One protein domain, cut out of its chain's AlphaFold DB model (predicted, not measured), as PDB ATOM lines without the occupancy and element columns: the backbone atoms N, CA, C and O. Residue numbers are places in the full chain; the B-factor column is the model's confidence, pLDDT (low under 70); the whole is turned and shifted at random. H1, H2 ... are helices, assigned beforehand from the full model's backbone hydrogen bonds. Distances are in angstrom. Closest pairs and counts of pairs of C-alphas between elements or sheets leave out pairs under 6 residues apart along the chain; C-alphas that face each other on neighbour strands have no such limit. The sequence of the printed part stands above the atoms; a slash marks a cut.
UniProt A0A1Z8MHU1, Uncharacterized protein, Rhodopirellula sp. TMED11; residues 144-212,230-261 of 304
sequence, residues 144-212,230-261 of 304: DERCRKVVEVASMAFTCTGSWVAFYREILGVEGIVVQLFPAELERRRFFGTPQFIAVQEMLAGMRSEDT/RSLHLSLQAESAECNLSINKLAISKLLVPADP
ATOM      1  N   ASP A 144     133.669 150.349 151.777       94.06
ATOM      2  CA  ASP A 144     132.430 150.470 151.002       94.06
ATOM      3  C   ASP A 144     132.661 150.290 149.495       94.06
ATOM      4  O   ASP A 144     131.825 149.699 148.812       94.06
ATOM      5  N   GLU A 145     133.787 150.766 148.957       93.50
ATOM      6  CA  GLU A 145     134.169 150.527 147.557       93.50
ATOM      7  C   GLU A 145     134.400 149.041 147.295       93.50
ATOM      8  O   GLU A 145     133.858 148.512 146.326       93.50
ATOM      9  N   ARG A 146     135.103 148.342 148.197       94.25
ATOM     10  CA  ARG A 146     135.281 146.884 148.100       94.25
ATOM     11  C   ARG A 146     133.939 146.152 148.162       94.25
ATOM     12  O   ARG A 146     133.703 145.255 147.360       94.25
ATOM     13  N   CYS A 147     133.021 146.573 149.037       94.88
ATOM     14  CA  CYS A 147     131.672 145.999 149.110       94.88
ATOM     15  C   CYS A 147     130.892 146.185 147.799       94.88
ATOM     16  O   CYS A 147     130.262 145.243 147.321       94.88
ATOM     17  N   ARG A 148     130.933 147.386 147.204       94.81
ATOM     18  CA  ARG A 148     130.302 147.651 145.898       94.81
ATOM     19  C   ARG A 148     130.946 146.820 144.793       94.81
ATOM     20  O   ARG A 148     130.224 146.273 143.963       94.81
ATOM     21  N   LYS A 149     132.272 146.671 144.824       94.06
ATOM     22  CA  LYS A 149     133.012 145.886 143.836       94.06
ATOM     23  C   LYS A 149     132.610 144.414 143.848       94.06
ATOM     24  O   LYS A 149     132.448 143.839 142.778       94.06
ATOM     25  N   VAL A 150     132.367 143.827 145.025       95.06
ATOM     26  CA  VAL A 150     131.828 142.457 145.119       95.06
ATOM     27  C   VAL A 150     130.502 142.336 144.365       95.06
ATOM     28  O   VAL A 150     130.335 141.399 143.594       95.06
ATOM     29  N   VAL A 151     129.568 143.271 144.563       95.69
ATOM     30  CA  VAL A 151     128.250 143.223 143.904       95.69
ATOM     31  C   VAL A 151     128.375 143.406 142.394       95.69
ATOM     32  O   VAL A 151     127.695 142.710 141.648       95.69
ATOM     33  N   GLU A 152     129.250 144.303 141.938       94.31
ATOM     34  CA  GLU A 152     129.526 144.526 140.514       94.31
ATOM     35  C   GLU A 152     130.038 143.243 139.844       94.31
ATOM     36  O   GLU A 152     129.455 142.770 138.870       94.31
ATOM     37  N   VAL A 153     131.074 142.633 140.426       93.75
ATOM     38  CA  VAL A 153     131.673 141.392 139.921       93.75
ATOM     39  C   VAL A 153     130.674 140.235 139.989       93.75
ATOM     40  O   VAL A 153     130.539 139.480 139.029       93.75
ATOM     41  N   ALA A 154     129.916 140.126 141.081       94.62
ATOM     42  CA  ALA A 154     128.865 139.124 141.212       94.62
ATOM     43  C   ALA A 154     127.747 139.323 140.176       94.62
ATOM     44  O   ALA A 154     127.269 138.348 139.615       94.62
ATOM     45  N   SER A 155     127.364 140.557 139.852       93.88
ATOM     46  CA  SER A 155     126.353 140.822 138.818       93.88
ATOM     47  C   SER A 155     126.849 140.407 137.431       93.88
ATOM     48  O   SER A 155     126.109 139.787 136.670       93.88
ATOM     49  N   MET A 156     128.121 140.678 137.114       91.50
ATOM     50  CA  MET A 156     128.743 140.202 135.874       91.50
ATOM     51  C   MET A 156     128.760 138.672 135.822       91.50
ATOM     52  O   MET A 156     128.274 138.082 134.856       91.50
ATOM     53  N   ALA A 157     129.233 138.024 136.891       91.25
ATOM     54  CA  ALA A 157     129.220 136.571 137.006       91.25
ATOM     55  C   ALA A 157     127.794 136.018 136.873       91.25
ATOM     56  O   ALA A 157     127.599 135.030 136.176       91.25
ATOM     57  N   PHE A 158     126.787 136.680 137.444       90.94
ATOM     58  CA  PHE A 158     125.394 136.254 137.345       90.94
ATOM     59  C   PHE A 158     124.884 136.208 135.904       90.94
ATOM     60  O   PHE A 158     124.195 135.267 135.529       90.94
ATOM     61  N   THR A 159     125.282 137.169 135.069       88.81
ATOM     62  CA  THR A 159     124.908 137.176 133.645       88.81
ATOM     63  C   THR A 159     125.698 136.183 132.792       88.81
ATOM     64  O   THR A 159     125.165 135.648 131.823       88.81
ATOM     65  N   CYS A 160     126.962 135.926 133.137       85.62
ATOM     66  CA  CYS A 160     127.838 135.041 132.367       85.62
ATOM     67  C   CYS A 160     127.647 133.557 132.717       85.62
ATOM     68  O   CYS A 160     128.005 132.683 131.927       85.62
ATOM     69  N   THR A 161     127.114 133.264 133.904       80.06
ATOM     70  CA  THR A 161     127.106 131.925 134.497       80.06
ATOM     71  C   THR A 161     125.701 131.348 134.554       80.06
ATOM     72  O   THR A 161     124.821 131.931 135.173       80.06
ATOM     73  N   GLY A 162     125.505 130.146 134.006       80.19
ATOM     74  CA  GLY A 162     124.272 129.367 134.200       80.19
ATOM     75  C   GLY A 162     124.316 128.376 135.374       80.19
ATOM     76  O   GLY A 162     123.338 127.679 135.617       80.19
ATOM     77  N   SER A 163     125.449 128.267 136.076       86.56
ATOM     78  CA  SER A 163     125.678 127.328 137.183       86.56
ATOM     79  C   SER A 163     125.864 128.053 138.521       86.56
ATOM     80  O   SER A 163     126.831 128.789 138.730       86.56
ATOM     81  N   TRP A 164     124.984 127.777 139.488       89.88
ATOM     82  CA  TRP A 164     125.137 128.325 140.841       89.88
ATOM     83  C   TRP A 164     126.402 127.816 141.547       89.88
ATOM     84  O   TRP A 164     126.915 128.500 142.431       89.88
ATOM     85  N   VAL A 165     126.903 126.630 141.178       89.69
ATOM     86  CA  VAL A 165     128.112 126.034 141.767       89.69
ATOM     87  C   VAL A 165     129.341 126.831 141.347       89.69
ATOM     88  O   VAL A 165     130.117 127.253 142.203       89.69
ATOM     89  N   ALA A 166     129.475 127.111 140.046       88.69
ATOM     90  CA  ALA A 166     130.542 127.964 139.533       88.69
ATOM     91  C   ALA A 166     130.464 129.367 140.155       88.69
ATOM     92  O   ALA A 166     131.451 129.849 140.701       88.69
ATOM     93  N   PHE A 167     129.274 129.974 140.197       91.94
ATOM     94  CA  PHE A 167     129.082 131.273 140.847       91.94
ATOM     95  C   PHE A 167     129.513 131.268 142.323       91.94
ATOM     96  O   PHE A 167     130.220 132.171 142.775       91.94
ATOM     97  N   TYR A 168     129.105 130.250 143.090       92.38
ATOM     98  CA  TYR A 168     129.464 130.141 144.500       92.38
ATOM     99  C   TYR A 168     130.978 130.023 144.682       92.38
ATOM    100  O   TYR A 168     131.535 130.725 145.523       92.38
ATOM    101  N   ARG A 169     131.644 129.178 143.889       91.06
ATOM    102  CA  ARG A 169     133.092 128.961 143.967       91.06
ATOM    103  C   ARG A 169     133.881 130.244 143.712       91.06
ATOM    104  O   ARG A 169     134.739 130.581 144.524       91.06
ATOM    105  N   GLU A 170     133.547 130.973 142.652       91.44
ATOM    106  CA  GLU A 170     134.294 132.170 142.251       91.44
ATOM    107  C   GLU A 170     134.038 133.366 143.177       91.44
ATOM    108  O   GLU A 170     134.940 134.153 143.458       91.44
ATOM    109  N   ILE A 171     132.818 133.522 143.703       93.50
ATOM    110  CA  ILE A 171     132.475 134.689 144.531       93.50
ATOM    111  C   ILE A 171     132.682 134.417 146.025       93.50
ATOM    112  O   ILE A 171     133.352 135.193 146.712       93.50
ATOM    113  N   LEU A 172     132.092 133.333 146.539       93.19
ATOM    114  CA  LEU A 172     131.998 133.012 147.971       93.19
ATOM    115  C   LEU A 172     132.909 131.854 148.408       93.19
ATOM    116  O   LEU A 172     132.978 131.558 149.602       93.19
ATOM    117  N   GLY A 173     133.580 131.187 147.469       90.62
ATOM    118  CA  GLY A 173     134.447 130.049 147.739       90.62
ATOM    119  C   GLY A 173     135.700 130.410 148.536       90.62
ATOM    120  O   GLY A 173     135.963 131.566 148.867       90.62
ATOM    121  N   VAL A 174     136.505 129.388 148.839       88.94
ATOM    122  CA  VAL A 174     137.723 129.515 149.663       88.94
ATOM    123  C   VAL A 174     138.736 130.491 149.055       88.94
ATOM    124  O   VAL A 174     139.392 131.223 149.790       88.94
ATOM    125  N   GLU A 175     138.822 130.533 147.726       86.62
ATOM    126  CA  GLU A 175     139.691 131.442 146.962       86.62
ATOM    127  C   GLU A 175     138.891 132.532 146.230       86.62
ATOM    128  O   GLU A 175     139.419 133.236 145.368       86.62
ATOM    129  N   GLY A 176     137.612 132.686 146.583       90.56
ATOM    130  CA  GLY A 176     136.700 133.573 145.881       90.56
ATOM    131  C   GLY A 176     136.994 135.059 146.096       90.56
ATOM    132  O   GLY A 176     137.737 135.466 146.997       90.56
ATOM    133  N   ILE A 177     136.336 135.894 145.296       92.81
ATOM    134  CA  ILE A 177     136.496 137.356 145.287       92.81
ATOM    135  C   ILE A 177     136.306 137.980 146.678       92.81
ATOM    136  O   ILE A 177     137.026 138.911 147.043       92.81
ATOM    137  N   VAL A 178     135.385 137.458 147.497       93.56
ATOM    138  CA  VAL A 178     135.179 137.962 148.866       93.56
ATOM    139  C   VAL A 178     136.414 137.743 149.746       93.56
ATOM    140  O   VAL A 178     136.750 138.614 150.549       93.56
ATOM    141  N   VAL A 179     137.115 136.616 149.600       92.25
ATOM    142  CA  VAL A 179     138.339 136.332 150.365       92.25
ATOM    143  C   VAL A 179     139.496 137.207 149.884       92.25
ATOM    144  O   VAL A 179     140.249 137.721 150.711       92.25
ATOM    145  N   GLN A 180     139.592 137.444 148.573       92.12
ATOM    146  CA  GLN A 180     140.613 138.314 147.979       92.12
ATOM    147  C   GLN A 180     140.442 139.783 148.406       92.12
ATOM    148  O   GLN A 180     141.406 140.430 148.818       92.12
ATOM    149  N   LEU A 181     139.211 140.306 148.372       92.56
ATOM    150  CA  LEU A 181     138.908 141.696 148.735       92.56
ATOM    151  C   LEU A 181     138.914 141.954 150.244       92.56
ATOM    152  O   LEU A 181     139.159 143.083 150.677       92.56
ATOM    153  N   PHE A 182     138.660 140.927 151.055       93.88
ATOM    154  CA  PHE A 182     138.659 141.021 152.511       93.88
ATOM    155  C   PHE A 182     139.550 139.917 153.106       93.88
ATOM    156  O   PHE A 182     139.050 138.889 153.574       93.88
ATOM    157  N   PRO A 183     140.881 140.110 153.141       91.19
ATOM    158  CA  PRO A 183     141.808 139.104 153.665       91.19
ATOM    159  C   PRO A 183     141.665 138.916 155.181       91.19
ATOM    160  O   PRO A 183     141.831 137.812 155.707       91.19
ATOM    161  N   ALA A 184     141.311 139.989 155.894       92.38
ATOM    162  CA  ALA A 184     141.090 139.967 157.331       92.38
ATOM    163  C   ALA A 184     139.720 139.361 157.677       92.38
ATOM    164  O   ALA A 184     138.678 139.796 157.185       92.38
ATOM    165  N   GLU A 185     139.705 138.391 158.594       89.69
ATOM    166  CA  GLU A 185     138.472 137.704 158.998       89.69
ATOM    167  C   GLU A 185     137.431 138.658 159.600       89.69
ATOM    168  O   GLU A 185     136.241 138.554 159.304       89.69
ATOM    169  N   LEU A 186     137.877 139.627 160.404       91.00
ATOM    170  CA  LEU A 186     136.994 140.623 161.010       91.00
ATOM    171  C   LEU A 186     136.279 141.475 159.947       91.00
ATOM    172  O   LEU A 186     135.095 141.774 160.093       91.00
ATOM    173  N   GLU A 187     136.973 141.827 158.861       92.19
ATOM    174  CA  GLU A 187     136.380 142.580 157.753       92.19
ATOM    175  C   GLU A 187     135.386 141.732 156.951       92.19
ATOM    176  O   GLU A 187     134.307 142.228 156.628       92.19
ATOM    177  N   ARG A 188     135.678 140.444 156.705       92.62
ATOM    178  CA  ARG A 188     134.711 139.520 156.073       92.62
ATOM    179  C   ARG A 188     133.435 139.382 156.886       92.62
ATOM    180  O   ARG A 188     132.338 139.464 156.342       92.62
ATOM    181  N   ARG A 189     133.564 139.220 158.204       90.75
ATOM    182  CA  ARG A 189     132.403 139.154 159.104       90.75
ATOM    183  C   ARG A 189     131.583 140.437 159.043       90.75
ATOM    184  O   ARG A 189     130.358 140.372 159.023       90.75
ATOM    185  N   ARG A 190     132.247 141.597 158.968       93.19
ATOM    186  CA  ARG A 190     131.568 142.878 158.759       93.19
ATOM    187  C   ARG A 190     130.818 142.889 157.428       93.19
ATOM    188  O   ARG A 190     129.667 143.304 157.424       93.19
ATOM    189  N   PHE A 191     131.428 142.400 156.346       94.62
ATOM    190  CA  PHE A 191     130.805 142.301 155.023       94.62
ATOM    191  C   PHE A 191     129.540 141.428 155.023       94.62
ATOM    192  O   PHE A 191     128.532 141.840 154.458       94.62
ATOM    193  N   PHE A 192     129.525 140.288 155.720       93.25
ATOM    194  CA  PHE A 192     128.331 139.433 155.798       93.25
ATOM    195  C   PHE A 192     127.115 140.103 156.462       93.25
ATOM    196  O   PHE A 192     125.986 139.674 156.246       93.25
ATOM    197  N   GLY A 193     127.321 141.171 157.238       91.69
ATOM    198  CA  GLY A 193     126.241 141.992 157.796       91.69
ATOM    199  C   GLY A 193     125.790 143.151 156.899       91.69
ATOM    200  O   GLY A 193     124.934 143.932 157.309       91.69
ATOM    201  N   THR A 194     126.386 143.319 155.717       95.69
ATOM    202  CA  THR A 194     126.099 144.447 154.819       95.69
ATOM    203  C   THR A 194     124.963 144.134 153.839       95.69
ATOM    204  O   THR A 194     124.774 142.974 153.465       95.69
ATOM    205  N   PRO A 195     124.223 145.152 153.353       95.94
ATOM    206  CA  PRO A 195     123.198 144.944 152.327       95.94
ATOM    207  C   PRO A 195     123.770 144.413 151.003       95.94
ATOM    208  O   PRO A 195     123.072 143.732 150.260       95.94
ATOM    209  N   GLN A 196     125.049 144.666 150.718       95.69
ATOM    210  CA  GLN A 196     125.743 144.136 149.545       95.69
ATOM    211  C   GLN A 196     125.817 142.608 149.573       95.69
ATOM    212  O   GLN A 196     125.620 141.964 148.545       95.69
ATOM    213  N   PHE A 197     126.048 142.015 150.745       96.06
ATOM    214  CA  PHE A 197     126.040 140.562 150.883       96.06
ATOM    215  C   PHE A 197     124.642 139.968 150.676       96.06
ATOM    216  O   PHE A 197     124.517 138.913 150.058       96.06
ATOM    217  N   ILE A 198     123.593 140.666 151.127       95.56
ATOM    218  CA  ILE A 198     122.201 140.254 150.893       95.56
ATOM    219  C   ILE A 198     121.921 140.179 149.388       95.56
ATOM    220  O   ILE A 198     121.441 139.152 148.922       95.56
ATOM    221  N   ALA A 199     122.321 141.194 148.616       96.12
ATOM    222  CA  ALA A 199     122.155 141.188 147.160       96.12
ATOM    223  C   ALA A 199     122.870 140.000 146.485       96.12
ATOM    224  O   ALA A 199     122.325 139.362 145.585       96.12
ATOM    225  N   VAL A 200     124.079 139.649 146.940       96.00
ATOM    226  CA  VAL A 200     124.807 138.468 146.434       96.00
ATOM    227  C   VAL A 200     124.078 137.165 146.770       96.00
ATOM    228  O   VAL A 200     124.000 136.267 145.933       96.00
ATOM    229  N   GLN A 201     123.513 137.059 147.974       95.12
ATOM    230  CA  GLN A 201     122.721 135.898 148.385       95.12
ATOM    231  C   GLN A 201     121.408 135.781 147.598       95.12
ATOM    232  O   GLN A 201     121.013 134.672 147.249       95.12
ATOM    233  N   GLU A 202     120.759 136.897 147.265       94.69
ATOM    234  CA  GLU A 202     119.564 136.918 146.413       94.69
ATOM    235  C   GLU A 202     119.873 136.417 144.996       94.69
ATOM    236  O   GLU A 202     119.150 135.560 144.485       94.69
ATOM    237  N   MET A 203     120.988 136.858 144.400       94.75
ATOM    238  CA  MET A 203     121.467 136.340 143.110       94.75
ATOM    239  C   MET A 203     121.712 134.824 143.164       94.75
ATOM    240  O   MET A 203     121.221 134.080 142.315       94.75
ATOM    241  N   LEU A 204     122.403 134.342 144.204       94.00
ATOM    242  CA  LEU A 204     122.661 132.911 144.402       94.00
ATOM    243  C   LEU A 204     121.366 132.101 144.580       94.00
ATOM    244  O   LEU A 204     121.226 131.007 144.027       94.00
ATOM    245  N   ALA A 205     120.411 132.622 145.352       92.19
ATOM    246  CA  ALA A 205     119.113 131.992 145.557       92.19
ATOM    247  C   ALA A 205     118.307 131.913 144.250       92.19
ATOM    248  O   ALA A 205     117.700 130.873 143.984       92.19
ATOM    249  N   GLY A 206     118.362 132.965 143.423       91.56
ATOM    250  CA  GLY A 206     117.791 132.995 142.077       91.56
ATOM    251  C   GLY A 206     118.336 131.868 141.202       91.56
ATOM    252  O   GLY A 206     117.564 131.017 140.762       91.56
ATOM    253  N   MET A 207     119.664 131.759 141.068       91.12
ATOM    254  CA  MET A 207     120.294 130.686 140.281       91.12
ATOM    255  C   MET A 207     119.899 129.281 140.766       91.12
ATOM    256  O   MET A 207     119.607 128.390 139.973       91.12
ATOM    257  N   ARG A 208     119.837 129.071 142.086       89.44
ATOM    258  CA  ARG A 208     119.425 127.785 142.688       89.44
ATOM    259  C   ARG A 208     117.941 127.458 142.503       89.44
ATOM    260  O   ARG A 208     117.519 126.320 142.750       89.44
ATOM    261  N   SER A 209     117.116 128.450 142.191       87.62
ATOM    262  CA  SER A 209     115.701 128.233 141.896       87.62
ATOM    263  C   SER A 209     115.507 127.692 140.478       87.62
ATOM    264  O   SER A 209     114.666 126.817 140.285       87.62
ATOM    265  N   GLU A 210     116.347 128.138 139.544       85.81
ATOM    266  CA  GLU A 210     116.321 127.767 138.128       85.81
ATOM    267  C   GLU A 210     117.076 126.462 137.844       85.81
ATOM    268  O   GLU A 210     116.711 125.720 136.926       85.81
ATOM    269  N   ASP A 211     118.088 126.142 138.657       78.62
ATOM    270  CA  ASP A 211     118.896 124.942 138.470       78.62
ATOM    271  C   ASP A 211     118.082 123.656 138.697       78.62
ATOM    272  O   ASP A 211     117.874 123.162 139.811       78.62
ATOM    273  N   THR A 212     117.592 123.116 137.584       68.69
ATOM    274  CA  THR A 212     116.895 121.829 137.495       68.69
ATOM    275  C   THR A 212     117.877 120.699 137.152       68.69
ATOM    276  O   THR A 212     117.502 119.521 137.110       68.69
ATOM    277  N   ARG A 230     116.168 114.032 166.754       96.69
ATOM    278  CA  ARG A 230     114.823 113.932 166.154       96.69
ATOM    279  C   ARG A 230     114.052 115.252 166.215       96.69
ATOM    280  O   ARG A 230     113.385 115.599 165.249       96.69
ATOM    281  N   SER A 231     114.145 115.984 167.323       98.00
ATOM    282  CA  SER A 231     113.474 117.280 167.490       98.00
ATOM    283  C   SER A 231     113.924 118.300 166.441       98.00
ATOM    284  O   SER A 231     113.088 118.961 165.834       98.00
ATOM    285  N   LEU A 232     115.231 118.373 166.173       96.31
ATOM    286  CA  LEU A 232     115.791 119.256 165.152       96.31
ATOM    287  C   LEU A 232     115.323 118.845 163.754       96.31
ATOM    288  O   LEU A 232     114.903 119.694 162.974       96.31
ATOM    289  N   HIS A 233     115.334 117.544 163.455       96.81
ATOM    290  CA  HIS A 233     114.833 117.033 162.180       96.81
ATOM    291  C   HIS A 233     113.355 117.391 161.946       96.81
ATOM    292  O   HIS A 233     112.996 117.817 160.854       96.81
ATOM    293  N   LEU A 234     112.496 117.243 162.960       97.75
ATOM    294  CA  LEU A 234     111.078 117.608 162.858       97.75
ATOM    295  C   LEU A 234     110.881 119.116 162.647       97.75
ATOM    296  O   LEU A 234     110.022 119.505 161.862       97.75
ATOM    297  N   SER A 235     111.702 119.953 163.290       97.62
ATOM    298  CA  SER A 235     111.697 121.404 163.061       97.62
ATOM    299  C   SER A 235     112.047 121.749 161.608       97.62
ATOM    300  O   SER A 235     111.317 122.485 160.951       97.62
ATOM    301  N   LEU A 236     113.109 121.137 161.063       96.25
ATOM    302  CA  LEU A 236     113.485 121.305 159.653       96.25
ATOM    303  C   LEU A 236     112.394 120.815 158.698       96.25
ATOM    304  O   LEU A 236     112.178 121.421 157.654       96.25
ATOM    305  N   GLN A 237     111.710 119.723 159.045       97.19
ATOM    306  CA  GLN A 237     110.601 119.206 158.253       97.19
ATOM    307  C   GLN A 237     109.444 120.213 158.195       97.19
ATOM    308  O   GLN A 237     108.945 120.479 157.103       97.19
ATOM    309  N   ALA A 238     109.059 120.796 159.334       97.88
ATOM    310  CA  ALA A 238     108.008 121.809 159.398       97.88
ATOM    311  C   ALA A 238     108.374 123.064 158.587       97.88
ATOM    312  O   ALA A 238     107.621 123.451 157.699       97.88
ATOM    313  N   GLU A 239     109.570 123.620 158.796       97.69
ATOM    314  CA  GLU A 239     110.048 124.799 158.057       97.69
ATOM    315  C   GLU A 239     110.137 124.529 156.544       97.69
ATOM    316  O   GLU A 239     109.758 125.359 155.721       97.69
ATOM    317  N   SER A 240     110.582 123.332 156.147       96.88
ATOM    318  CA  SER A 240     110.639 122.963 154.727       96.88
ATOM    319  C   SER A 240     109.252 122.883 154.091       96.88
ATOM    320  O   SER A 240     109.094 123.279 152.937       96.88
ATOM    321  N   ALA A 241     108.244 122.433 154.847       96.94
ATOM    322  CA  ALA A 241     106.861 122.393 154.393       96.94
ATOM    323  C   ALA A 241     106.277 123.806 154.246       96.94
ATOM    324  O   ALA A 241     105.624 124.081 153.244       96.94
ATOM    325  N   GLU A 242     106.577 124.719 155.178       97.19
ATOM    326  CA  GLU A 242     106.184 126.134 155.086       97.19
ATOM    327  C   GLU A 242     106.781 126.816 153.846       97.19
ATOM    328  O   GLU A 242     106.105 127.588 153.168       97.19
ATOM    329  N   CYS A 243     108.030 126.489 153.503       92.38
ATOM    330  CA  CYS A 243     108.707 127.032 152.325       92.38
ATOM    331  C   CYS A 243     108.444 126.253 151.021       92.38
ATOM    332  O   CYS A 243     108.970 126.644 149.981       92.38
ATOM    333  N   ASN A 244     107.664 125.163 151.041       94.19
ATOM    334  CA  ASN A 244     107.464 124.253 149.900       94.19
ATOM    335  C   ASN A 244     108.778 123.705 149.295       94.19
ATOM    336  O   ASN A 244     108.914 123.551 148.079       94.19
ATOM    337  N   LEU A 245     109.766 123.405 150.142       92.56
ATOM    338  CA  LEU A 245     111.067 122.860 149.750       92.56
ATOM    339  C   LEU A 245     111.246 121.435 150.281       92.56
ATOM    340  O   LEU A 245     110.649 121.033 151.274       92.56
ATOM    341  N   SER A 246     112.135 120.662 149.652       93.19
ATOM    342  CA  SER A 246     112.619 119.433 150.284       93.19
ATOM    343  C   SER A 246     113.536 119.771 151.462       93.19
ATOM    344  O   SER A 246     114.233 120.791 151.445       93.19
ATOM    345  N   ILE A 247     113.599 118.876 152.453       94.19
ATOM    346  CA  ILE A 247     114.487 119.019 153.619       94.19
ATOM    347  C   ILE A 247     115.935 119.284 153.175       94.19
ATOM    348  O   ILE A 247     116.593 120.170 153.715       94.19
ATOM    349  N   ASN A 248     116.414 118.585 152.140       92.12
ATOM    350  CA  ASN A 248     117.767 118.773 151.613       92.12
ATOM    351  C   ASN A 248     117.964 120.163 150.990       92.12
ATOM    352  O   ASN A 248     119.001 120.784 151.214       92.12
ATOM    353  N   LYS A 249     116.983 120.675 150.229       91.31
ATOM    354  CA  LYS A 249     117.091 121.998 149.592       91.31
ATOM    355  C   LYS A 249     117.137 123.107 150.645       91.31
ATOM    356  O   LYS A 249     117.992 123.982 150.539       91.31
ATOM    357  N   LEU A 250     116.305 123.012 151.686       93.62
ATOM    358  CA  LEU A 250     116.345 123.926 152.831       93.62
ATOM    359  C   LEU A 250     117.670 123.821 153.601       93.62
ATOM    360  O   LEU A 250     118.276 124.841 153.924       93.62
ATOM    361  N   ALA A 251     118.135 122.600 153.878       93.44
ATOM    362  CA  ALA A 251     119.373 122.374 154.617       93.44
ATOM    363  C   ALA A 251     120.584 122.974 153.895       93.44
ATOM    364  O   ALA A 251     121.361 123.691 154.519       93.44
ATOM    365  N   ILE A 252     120.715 122.758 152.580       91.81
ATOM    366  CA  ILE A 252     121.796 123.367 151.791       91.81
ATOM    367  C   ILE A 252     121.687 124.893 151.833       91.81
ATOM    368  O   ILE A 252     122.689 125.551 152.081       91.81
ATOM    369  N   SER A 253     120.490 125.469 151.671       92.12
ATOM    370  CA  SER A 253     120.315 126.926 151.757       92.12
ATOM    371  C   SER A 253     120.764 127.502 153.105       92.12
ATOM    372  O   SER A 253     121.375 128.565 153.135       92.12
ATOM    373  N   LYS A 254     120.540 126.789 154.216       93.00
ATOM    374  CA  LYS A 254     121.044 127.200 155.538       93.00
ATOM    375  C   LYS A 254     122.568 127.086 155.657       93.00
ATOM    376  O   LYS A 254     123.164 127.893 156.357       93.00
ATOM    377  N   LEU A 255     123.194 126.118 154.985       91.94
ATOM    378  CA  LEU A 255     124.653 125.937 154.984       91.94
ATOM    379  C   LEU A 255     125.398 126.992 154.151       91.94
ATOM    380  O   LEU A 255     126.571 127.239 154.410       91.94
ATOM    381  N   LEU A 256     124.733 127.611 153.171       91.75
ATOM    382  CA  LEU A 256     125.315 128.679 152.346       91.75
ATOM    383  C   LEU A 256     125.451 130.009 153.099       91.75
ATOM    384  O   LEU A 256     126.211 130.884 152.680       91.75
ATOM    385  N   VAL A 257     124.721 130.171 154.205       90.25
ATOM    386  CA  VAL A 257     124.815 131.354 155.061       90.25
ATOM    387  C   VAL A 257     125.958 131.154 156.062       90.25
ATOM    388  O   VAL A 257     125.965 130.151 156.779       90.25
ATOM    389  N   PRO A 258     126.912 132.099 156.163       88.38
ATOM    390  CA  PRO A 258     127.995 132.022 157.134       88.38
ATOM    391  C   PRO A 258     127.470 131.863 158.562       88.38
ATOM    392  O   PRO A 258     126.625 132.634 159.020       88.38
ATOM    393  N   ALA A 259     127.997 130.871 159.281       87.69
ATOM    394  CA  ALA A 259     127.663 130.678 160.684       87.69
ATOM    395  C   ALA A 259     128.285 131.789 161.538       87.69
ATOM    396  O   ALA A 259     129.469 132.108 161.411       87.69
ATOM    397  N   ASP A 260     127.494 132.358 162.445       86.19
ATOM    398  CA  ASP A 260     128.019 133.288 163.437       86.19
ATOM    399  C   ASP A 260     128.807 132.494 164.496       86.19
ATOM    400  O   ASP A 260     128.238 131.600 165.135       86.19
ATOM    401  N   PRO A 261     130.098 132.807 164.716       84.75
ATOM    402  CA  PRO A 261     130.958 132.075 165.645       84.75
ATOM    403  C   PRO A 261     130.429 132.075 167.082       84.75
ATOM    404  O   PRO A 261     130.778 131.192 167.854       84.75
TER     405      PRO A 261
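This is residues 144 to 212 and 230 to 261 of the 304 residues of an uncharacterized protein of Rhodopirellula sp. TMED11 (UniProt A0A1Z8MHU1). Three helices, H1, H2 and H5, stand side by side as a small bundle with their centres in a triangle, and the short helices H3 and H4 lie by the end where H1 and H5 begin. Beyond this body H6 and H7 meet at about a right angle as an L-shaped arm, with H7 nearer to the body and H6 at the far end. The printed part has 101 residues with seven named helices, H1 to H7 in order along the chain, and no named strand; its class is all helix. It is only just compact, close to loose, with a radius of gyration of the C-alphas of 14.9 A, and it spans 43 by 32 by 21 A.

H1, residues 144 to 160, and H2, residues 164 to 172, are the hubs, touching three helices each. They form a helical hairpin at a shallow tilt of 20 degrees, opposite ways, with the closest C-alphas those of Ala 157 and Phe 167, 6.5 A apart. H5, residues 195 to 210, touches H1 with residues 196 to 203 alone, the same way at a shallow tilt of 13 degrees; the closest C-alphas, of Cys 147 and Gln 196, are 6.2 A apart. With residues 204 to 208 alone H5 touches H2, opposite ways at a shallow tilt of 16 degrees, closest at the C-alphas of Trp 164 and Met 207, 5.4 A. H3, residues 177 to 181, touches residues 146 to 150 of H1, with the C-alphas of Arg 146 and Leu 181 closest at 6.4 A, and touches H2 only at the corner, closest at the C-alphas of Ile 171 and Ile 177, 4.9 A. H4, residues 185 to 192, is close to but not clearly touching H1, H3 and H5; its closest C-alphas to H5 are those of Phe 191 and Phe 197, 6.5 A. H7, residues 247 to 255, is near H5, with 5 pairs of C-alphas within 10 A. H6, residues 230 to 242, touches H7 with residues 236 to 240 alone, about perpendicular at 83 degrees, closest at the C-alphas of Ser 240 and Ile 247, 5.6 A. H6 is apart from H5. In H1 to H7 every O i to N i+4 pair is within hydrogen-bond range.

H1 is 24.6 A long from C-alpha 144 at (132.430, 150.470, 151.002) to C-alpha 160. H5 measures 23.3 A, H6 18.6 A from C-alpha 230 at (114.823, 113.932, 166.154), and H7 12.4 A to C-alpha 255 at (124.653, 125.937, 154.984). H2 is 10.9 A, H4 10.8 A and H3 6.0 A.

The C-alphas farthest apart are those of Glu 145 and Arg 230, 45.4 A. Residues 213 to 229 are cut out, and C-alphas 212 and 230 are 29.8 A apart across the cut. The links that are printed whole are tight. Mean pLDDT of the printed part is 92.2, and residue 212 is under 70.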